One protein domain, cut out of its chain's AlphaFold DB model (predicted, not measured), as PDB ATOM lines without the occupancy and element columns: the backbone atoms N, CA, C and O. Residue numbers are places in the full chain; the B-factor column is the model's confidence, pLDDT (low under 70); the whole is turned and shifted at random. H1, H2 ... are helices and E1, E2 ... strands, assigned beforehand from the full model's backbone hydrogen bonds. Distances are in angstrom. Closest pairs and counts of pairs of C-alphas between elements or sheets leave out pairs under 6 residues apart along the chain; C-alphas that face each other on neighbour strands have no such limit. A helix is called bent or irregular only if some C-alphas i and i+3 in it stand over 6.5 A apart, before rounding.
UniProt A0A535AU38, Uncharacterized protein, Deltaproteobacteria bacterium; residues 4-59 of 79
ATOM      1  N   TYR A   4      24.187 -36.265  20.246       97.44
ATOM      2  CA  TYR A   4      25.300 -35.441  20.704       97.44
ATOM      3  C   TYR A   4      25.553 -34.294  19.744       97.44
ATOM      4  O   TYR A   4      25.639 -34.511  18.537       97.44
ATOM      5  N   ASN A   5      25.738 -33.089  20.274       97.38
ATOM      6  CA  ASN A   5      26.353 -31.999  19.530       97.38
ATOM      7  C   ASN A   5      27.866 -32.197  19.497       97.38
ATOM      8  O   ASN A   5      28.469 -32.577  20.504       97.38
ATOM      9  N   VAL A   6      28.476 -31.922  18.346       97.75
ATOM     10  CA  VAL A   6      29.918 -32.097  18.161       97.75
ATOM     11  C   VAL A   6      30.624 -30.749  18.219       97.75
ATOM     12  O   VAL A   6      30.242 -29.802  17.525       97.75
ATOM     13  N   TYR A   7      31.678 -30.678  19.025       98.19
ATOM     14  CA  TYR A   7      32.533 -29.506  19.169       98.19
ATOM     15  C   TYR A   7      33.982 -29.854  18.844       98.19
ATOM     16  O   TYR A   7      34.445 -30.944  19.165       98.19
ATOM     17  N   ALA A   8      34.717 -28.916  18.256       98.19
ATOM     18  CA  ALA A   8      36.145 -29.054  17.998       98.19
ATOM     19  C   ALA A   8      36.925 -27.962  18.733       98.19
ATOM     20  O   ALA A   8      36.532 -26.795  18.706       98.19
ATOM     21  N   MET A   9      38.039 -28.330  19.366       98.06
ATOM     22  CA  MET A   9      38.993 -27.371  19.923       98.06
ATOM     23  C   MET A   9      39.752 -26.683  18.794       98.06
ATOM     24  O   MET A   9      40.302 -27.343  17.908       98.06
ATOM     25  N   CYS A  10      39.823 -25.358  18.832       97.69
ATOM     26  CA  CYS A  10      40.608 -24.580  17.890       97.69
ATOM     27  C   CYS A  10      42.017 -24.331  18.428       97.69
ATOM     28  O   CYS A  10      42.203 -23.561  19.365       97.69
ATOM     29  N   ASN A  11      43.030 -24.886  17.763       95.56
ATOM     30  CA  ASN A  11      44.433 -24.703  18.160       95.56
ATOM     31  C   ASN A  11      44.935 -23.254  18.018       95.56
ATOM     32  O   ASN A  11      45.975 -22.915  18.570       95.56
ATOM     33  N   ALA A  12      44.223 -22.403  17.271       95.62
ATOM     34  CA  ALA A  12      44.613 -21.009  17.069       95.62
ATOM     35  C   ALA A  12      44.106 -20.072  18.173       95.62
ATOM     36  O   ALA A  12      44.810 -19.133  18.528       95.62
ATOM     37  N   CYS A  13      42.890 -20.286  18.690       96.75
ATOM     38  CA  CYS A  13      42.291 -19.395  19.692       96.75
ATOM     39  C   CYS A  13      42.036 -20.048  21.054       96.75
ATOM     40  O   CYS A  13      41.656 -19.339  21.979       96.75
ATOM     41  N   GLY A  14      42.222 -21.366  21.175       95.81
ATOM     42  CA  GLY A  14      42.070 -22.111  22.427       95.81
ATOM     43  C   GLY A  14      40.630 -22.420  22.845       95.81
ATOM     44  O   GLY A  14      40.438 -22.980  23.920       95.81
ATOM     45  N   ASP A  15      39.631 -22.097  22.015       97.44
ATOM     46  CA  ASP A  15      38.214 -22.311  22.341       97.44
ATOM     47  C   ASP A  15      37.606 -23.507  21.603       97.44
ATOM     48  O   ASP A  15      38.050 -23.902  20.520       97.44
ATOM     49  N   LEU A  16      36.517 -24.032  22.172       97.25
ATOM     50  CA  LEU A  16      35.637 -24.993  21.515       97.25
ATOM     51  C   LEU A  16      34.674 -24.284  20.566       97.25
ATOM     52  O   LEU A  16      33.969 -23.354  20.956       97.25
ATOM     53  N   HIS A  17      34.574 -24.785  19.338       97.75
ATOM     54  CA  HIS A  17      33.604 -24.313  18.357       97.75
ATOM     55  C   HIS A  17      32.642 -25.433  17.962       97.75
ATOM     56  O   HIS A  17      33.086 -26.569  17.760       97.75
ATOM     57  N   PRO A  18      31.339 -25.136  17.814       96.25
ATOM     58  CA  PRO A  18      30.390 -26.113  17.312       96.25
ATOM     59  C   PRO A  18      30.745 -26.476  15.869       96.25
ATOM     60  O   PRO A  18      31.024 -25.609  15.042       96.25
ATOM     61  N   MET A  19      30.688 -27.765  15.548       95.94
ATOM     62  CA  MET A  19      30.888 -28.249  14.179       95.94
ATOM     63  C   MET A  19      29.626 -28.113  13.312       95.94
ATOM     64  O   MET A  19      29.647 -28.475  12.139       95.94
ATOM     65  N   GLY A  20      28.517 -27.627  13.886       93.88
ATOM     66  CA  GLY A  20      27.234 -27.470  13.192       93.88
ATOM     67  C   GLY A  20      26.544 -28.794  12.853       93.88
ATOM     68  O   GLY A  20      25.655 -28.826  12.008       93.88
ATOM     69  N   ILE A  21      26.963 -29.890  13.487       93.00
ATOM     70  CA  ILE A  21      26.411 -31.226  13.279       93.00
ATOM     71  C   ILE A  21      26.133 -31.904  14.613       93.00
ATOM     72  O   ILE A  21      26.781 -31.627  15.628       93.00
ATOM     73  N   SER A  22      25.194 -32.842  14.570       95.06
ATOM     74  CA  SER A  22      24.942 -33.767  15.662       95.06
ATOM     75  C   SER A  22      25.116 -35.200  15.181       95.06
ATOM     76  O   SER A  22      24.867 -35.504  14.013       95.06
ATOM     77  N   VAL A  23      25.501 -36.082  16.092       94.94
ATOM     78  CA  VAL A  23      25.645 -37.519  15.846       94.94
ATOM     79  C   VAL A  23      24.752 -38.294  16.802       94.94
ATOM     80  O   VAL A  23      24.507 -37.856  17.924       94.94
ATOM     81  N   THR A  24      24.269 -39.444  16.351       94.62
ATOM     82  CA  THR A  24      23.497 -40.381  17.169       94.62
ATOM     83  C   THR A  24      24.354 -41.623  17.382       94.62
ATOM     84  O   THR A  24      24.953 -42.108  16.420       94.62
ATOM     85  N   LEU A  25      24.436 -42.113  18.616       92.44
ATOM     86  CA  LEU A  25      25.227 -43.293  18.980       92.44
ATOM     87  C   LEU A  25      24.351 -44.307  19.723       92.44
ATOM     88  O   LEU A  25      23.374 -43.915  20.362       92.44
ATOM     89  N   ASP A  26      24.680 -45.597  19.629       90.31
ATOM     90  CA  ASP A  26      23.962 -46.657  20.357       90.31
ATOM     91  C   ASP A  26      24.178 -46.524  21.866       90.31
ATOM     92  O   ASP A  26      23.221 -46.511  22.641       90.31
ATOM     93  N   ASP A  27      25.438 -46.324  22.251       86.81
ATOM     94  CA  ASP A  27      25.881 -45.916  23.572       86.81
ATOM     95  C   ASP A  27      26.765 -44.664  23.449       86.81
ATOM     96  O   ASP A  27      27.352 -44.377  22.406       86.81
ATOM     97  N   GLY A  28      26.862 -43.867  24.502       86.81
ATOM     98  CA  GLY A  28      27.689 -42.672  24.456       86.81
ATOM     99  C   GLY A  28      27.891 -42.066  25.834       86.81
ATOM    100  O   GLY A  28      27.345 -42.573  26.817       86.81
ATOM    101  N   PRO A  29      28.710 -41.013  25.931       93.44
ATOM    102  CA  PRO A  29      29.005 -40.410  27.217       93.44
ATOM    103  C   PRO A  29      27.758 -39.743  27.812       93.44
ATOM    104  O   PRO A  29      26.895 -39.253  27.084       93.44
ATOM    105  N   VAL A  30      27.660 -39.731  29.142       94.00
ATOM    106  CA  VAL A  30      26.591 -39.025  29.879       94.00
ATOM    107  C   VAL A  30      26.907 -37.543  30.082       94.00
ATOM    108  O   VAL A  30      26.026 -36.746  30.380       94.00
ATOM    109  N   GLU A  31      28.167 -37.171  29.886       95.75
ATOM    110  CA  GLU A  31      28.686 -35.815  29.999       95.75
ATOM    111  C   GLU A  31      29.578 -35.482  28.798       95.75
ATOM    112  O   GLU A  31      29.762 -36.293  27.891       95.75
ATOM    113  N   LYS A  32      30.122 -34.264  28.750       97.44
ATOM    114  CA  LYS A  32      31.049 -33.876  27.683       97.44
ATOM    115  C   LYS A  32      32.299 -34.756  27.737       97.44
ATOM    116  O   LYS A  32      33.058 -34.672  28.696       97.44
ATOM    117  N   GLN A  33      32.573 -35.491  26.665       97.69
ATOM    118  CA  GLN A  33      33.768 -36.331  26.554       97.69
ATOM    119  C   GLN A  33      34.397 -36.202  25.165       97.69
ATOM    120  O   GLN A  33      33.688 -35.982  24.180       97.69
ATOM    121  N   SER A  34      35.726 -36.313  25.072       97.62
ATOM    122  CA  SER A  34      36.394 -36.360  23.771       97.62
ATOM    123  C   SER A  34      36.189 -37.718  23.091       97.62
ATOM    124  O   SER A  34      35.994 -38.739  23.756       97.62
ATOM    125  N   ILE A  35      36.251 -37.750  21.759       96.69
ATOM    126  CA  ILE A  35      36.208 -39.009  21.000       96.69
ATOM    127  C   ILE A  35      37.404 -39.882  21.388       96.69
ATOM    128  O   ILE A  35      37.246 -41.083  21.600       96.69
ATOM    129  N   GLY A  36      38.582 -39.270  21.536       96.19
ATOM    130  CA  GLY A  36      39.812 -39.981  21.867       96.19
ATOM    131  C   GLY A  36      39.758 -40.677  23.227       96.19
ATOM    132  O   GLY A  36      40.251 -41.793  23.338       96.19
ATOM    133  N   ASP A  37      39.122 -40.066  24.228       96.25
ATOM    134  CA  ASP A  37      38.986 -40.679  25.557       96.25
ATOM    135  C   ASP A  37      37.906 -41.774  25.562       96.25
ATOM    136  O   ASP A  37      38.070 -42.824  26.178       96.25
ATOM    137  N   ARG A  38      36.794 -41.577  24.837       94.31
ATOM    138  CA  ARG A  38      35.700 -42.564  24.770       94.31
ATOM    139  C   ARG A  38      36.106 -43.858  24.056       94.31
ATOM    140  O   ARG A  38      35.593 -44.938  24.385       94.31
ATOM    141  N   TYR A  39      36.967 -43.730  23.051       93.00
ATOM    142  CA  TYR A  39      37.433 -44.816  22.193       93.00
ATOM    143  C   TYR A  39      38.927 -45.100  22.384       93.00
ATOM    144  O   TYR A  39      39.578 -45.598  21.477       93.00
ATOM    145  N   GLU A  40      39.489 -44.825  23.562       92.88
ATOM    146  CA  GLU A  40      40.896 -45.133  23.821       92.88
ATOM    147  C   GLU A  40      41.194 -46.623  23.558       92.88
ATOM    148  O   GLU A  40      40.491 -47.516  24.035       92.88
ATOM    149  N   GLY A  41      42.213 -46.886  22.735       89.25
ATOM    150  CA  GLY A  41      42.617 -48.242  22.349       89.25
ATOM    151  C   GLY A  41      41.720 -48.941  21.318       89.25
ATOM    152  O   GLY A  41      41.968 -50.107  21.019       89.25
ATOM    153  N   LYS A  42      40.704 -48.269  20.757       90.31
ATOM    154  CA  LYS A  42      39.826 -48.811  19.708       90.31
ATOM    155  C   LYS A  42      39.498 -47.769  18.638       90.31
ATOM    156  O   LYS A  42      39.521 -46.570  18.892       90.31
ATOM    157  N   ASP A  43      39.136 -48.222  17.443       89.75
ATOM    158  CA  ASP A  43      38.680 -47.300  16.407       89.75
ATOM    159  C   ASP A  43      37.274 -46.764  16.734       89.75
ATOM    160  O   ASP A  43      36.381 -47.538  17.109       89.75
ATOM    161  N   PRO A  44      37.042 -45.446  16.605       92.12
ATOM    162  CA  PRO A  44      35.710 -44.894  16.752       92.12
ATOM    163  C   PRO A  44      34.821 -45.311  15.564       92.12
ATOM    164  O   PRO A  44      35.316 -45.542  14.458       92.12
ATOM    165  N   PRO A  45      33.490 -45.356  15.750       92.25
ATOM    166  CA  PRO A  45      32.528 -45.551  14.674       92.25
ATOM    167  C   PRO A  45      32.789 -44.646  13.462       92.25
ATOM    168  O   PRO A  45      33.210 -43.497  13.608       92.25
ATOM    169  N   ALA A  46      32.488 -45.126  12.253       92.06
ATOM    170  CA  ALA A  46      32.810 -44.417  11.008       92.06
ATOM    171  C   ALA A  46      32.215 -42.993  10.933       92.06
ATOM    172  O   ALA A  46      32.855 -42.063  10.435       92.06
ATOM    173  N   ASN A  47      31.013 -42.788  11.479       91.31
ATOM    174  CA  ASN A  47      30.392 -41.462  11.567       91.31
ATOM    175  C   ASN A  47      31.192 -40.485  12.450       91.31
ATOM    176  O   ASN A  47      31.176 -39.288  12.178       91.31
ATOM    177  N   LEU A  48      31.912 -40.980  13.460       95.06
ATOM    178  CA  LEU A  48      32.826 -40.191  14.284       95.06
ATOM    179  C   LEU A  48      34.195 -40.015  13.614       95.06
ATOM    180  O   LEU A  48      34.742 -38.916  13.633       95.06
ATOM    181  N   ALA A  49      34.726 -41.053  12.962       93.00
ATOM    182  CA  ALA A  49      36.027 -40.990  12.291       93.00
ATOM    183  C   ALA A  49      36.079 -39.900  11.198       93.00
ATOM    184  O   ALA A  49      37.066 -39.173  11.080       93.00
ATOM    185  N   THR A  50      34.981 -39.723  10.453       94.25
ATOM    186  CA  THR A  50      34.860 -38.691   9.401       94.25
ATOM    187  C   THR A  50      34.834 -37.248   9.927       94.25
ATOM    188  O   THR A  50      34.957 -36.300   9.148       94.25
ATOM    189  N   LEU A  51      34.703 -37.035  11.245       95.50
ATOM    190  CA  LEU A  51      34.673 -35.694  11.842       95.50
ATOM    191  C   LEU A  51      36.001 -34.953  11.673       95.50
ATOM    192  O   LEU A  51      36.000 -33.734  11.503       95.50
ATOM    193  N   LYS A  52      37.122 -35.681  11.623       94.94
ATOM    194  CA  LYS A  52      38.460 -35.109  11.412       94.94
ATOM    195  C   LYS A  52      38.603 -34.362  10.091       94.94
ATOM    196  O   LYS A  52      39.502 -33.534   9.937       94.94
ATOM    197  N   ASP A  53      37.762 -34.665   9.111       93.56
ATOM    198  CA  ASP A  53      37.815 -34.053   7.782       93.56
ATOM    199  C   ASP A  53      36.859 -32.872   7.637       93.56
ATOM    200  O   ASP A  53      36.954 -32.102   6.680       93.56
ATOM    201  N   LYS A  54      35.973 -32.665   8.616       94.88
ATOM    202  CA  LYS A  54      35.034 -31.548   8.602       94.88
ATOM    203  C   LYS A  54      35.731 -30.248   8.980       94.88
ATOM    204  O   LYS A  54      36.492 -30.169   9.945       94.88
ATOM    205  N   ARG A  55      35.421 -29.204   8.212       95.56
ATOM    206  CA  ARG A  55      35.894 -27.850   8.479       95.56
ATOM    207  C   ARG A  55      34.966 -27.117   9.432       95.56
ATOM    208  O   ARG A  55      33.749 -27.175   9.297       95.56
ATOM    209  N   VAL A  56      35.574 -26.389  10.357       95.56
ATOM    210  CA  VAL A  56      34.924 -25.533  11.346       95.56
ATOM    211  C   VAL A  56      35.471 -24.125  11.174       95.56
ATOM    212  O   VAL A  56      36.677 -23.940  10.989       95.56
ATOM    213  N   GLN A  57      34.600 -23.122  11.221       96.00
ATOM    214  CA  GLN A  57      35.017 -21.725  11.216       96.00
ATOM    215  C   GLN A  57      35.337 -21.280  12.644       96.00
ATOM    216  O   GLN A  57      34.541 -21.476  13.558       96.00
ATOM    217  N   CYS A  58      36.502 -20.669  12.845       96.75
ATOM    218  CA  CYS A  58      36.825 -19.990  14.092       96.75
ATOM    219  C   CYS A  58      36.231 -18.568  14.065       96.75
ATOM    220  O   CYS A  58      36.682 -17.758  13.254       96.75
ATOM    221  N   PRO A  59      35.279 -18.218  14.948       94.81
ATOM    222  CA  PRO A  59      34.690 -16.879  14.993       94.81
ATOM    223  C   PRO A  59      35.695 -15.804  15.427       94.81
ATOM    224  O   PRO A  59      35.583 -14.661  15.000       94.81
TER     225      PRO A  59
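Overview. This is residues 4 to 59 of the 79 residues of an uncharacterized protein of Deltaproteobacteria bacterium (UniProt A0A535AU38). A long hairpin of two strands, E1 and E2, with a sharp bend in E2, makes a ribbon; the helix H2 and the short strand E3 that follows it run in succession past one side of this ribbon. The one-turn helix H1 and the loops before and after it, residues 25 to 34 and 39 to 45, lie toward the end of the domain where E1 begins and E2 ends, while the turn of the hairpin and the last printed residues lie toward the other end. The printed part has 56 residues with two named helices and three named strands, in the order E1, E2, H1, H2, E3; E1 and E2 form an antiparallel sheet of two strands, and E3 pairs with no named strand. The class is mixed, helices and strands. The whole is compact, with a radius of gyration of the C-alphas of 11.6 A, and only just elongated, spanning 32 by 21 by 18 A.

Arrangement. The strand E1, residues 4 to 9, and the strand E2, residues 16 to 24, are antiparallel neighbours and a hairpin, with 149 degrees between their directions. C-alphas that face each other include those of Tyr 7 and Pro 18, 4.4 A apart. Across the pair, N 4 and O 23 are 2.8 A apart and N 8 and O 17 are 2.9 A apart, both within hydrogen-bond range. E2 bends by 77 degrees at residue 20. The helix H1, residues 35 to 38, is apart from E1. H1 and the helix H2, residues 46 to 53, are close but not clearly touching; their closest C-alphas, those of Ile 35 and Leu 48, are 7.6 A apart. H2 and E1 are near each other, with 5 pairs of C-alphas within 10 A. The closest C-alphas of E2 and H2 are those of Val 23 and Asn 47, 7.5 A apart. The strand E3, residues 55 to 57, has 5 pairs of C-alphas within 8 A of E2, the closest being those of Met 19 and Val 56 at 5.6 A. The closest C-alphas of E1 and E3, those of Ala 8 and Val 56, are 7.6 A apart. H2 and E3 meet only through their link, and H1 and E3 are apart. In H2, 1 of 4 pairs of O i and N i+4 is within hydrogen-bond range, beside 3 of 5 pairs of O i and N i+3; H1 is too short for an O i to N i+4 pair.

Along the chain. E1 begins at C-alpha 4, at (25.300, -35.441, 20.704), and is 15.9 A long from first to last C-alpha. E2, the longest strand by residues, measures 20.1 A and ends at C-alpha 24, at (23.497, -40.381, 17.169). H1 measures 5.2 A. H2 measures 12.0 A and is neither bent nor irregular, but only just: C-alphas 49 and 52 are 6.4 A apart. E3 measures 6.8 A and ends at C-alpha 57, at (35.017, -21.725, 11.216).

Size, cuts and confidence. The two C-alphas farthest apart are those of Gly 41 and Pro 59, 33.2 A. The first and last printed C-alphas, those of Tyr 4 and Pro 59, are 21.6 A apart. The printed part has no cut. The link from H2 to E3 is tight, with 1 residue; the other three are short, with 6 residues from E1 to E2, 10 from E2 to H1 and 7 from H1 to H2. The mean pLDDT of the printed part is 94.7, and no printed residue is under 70.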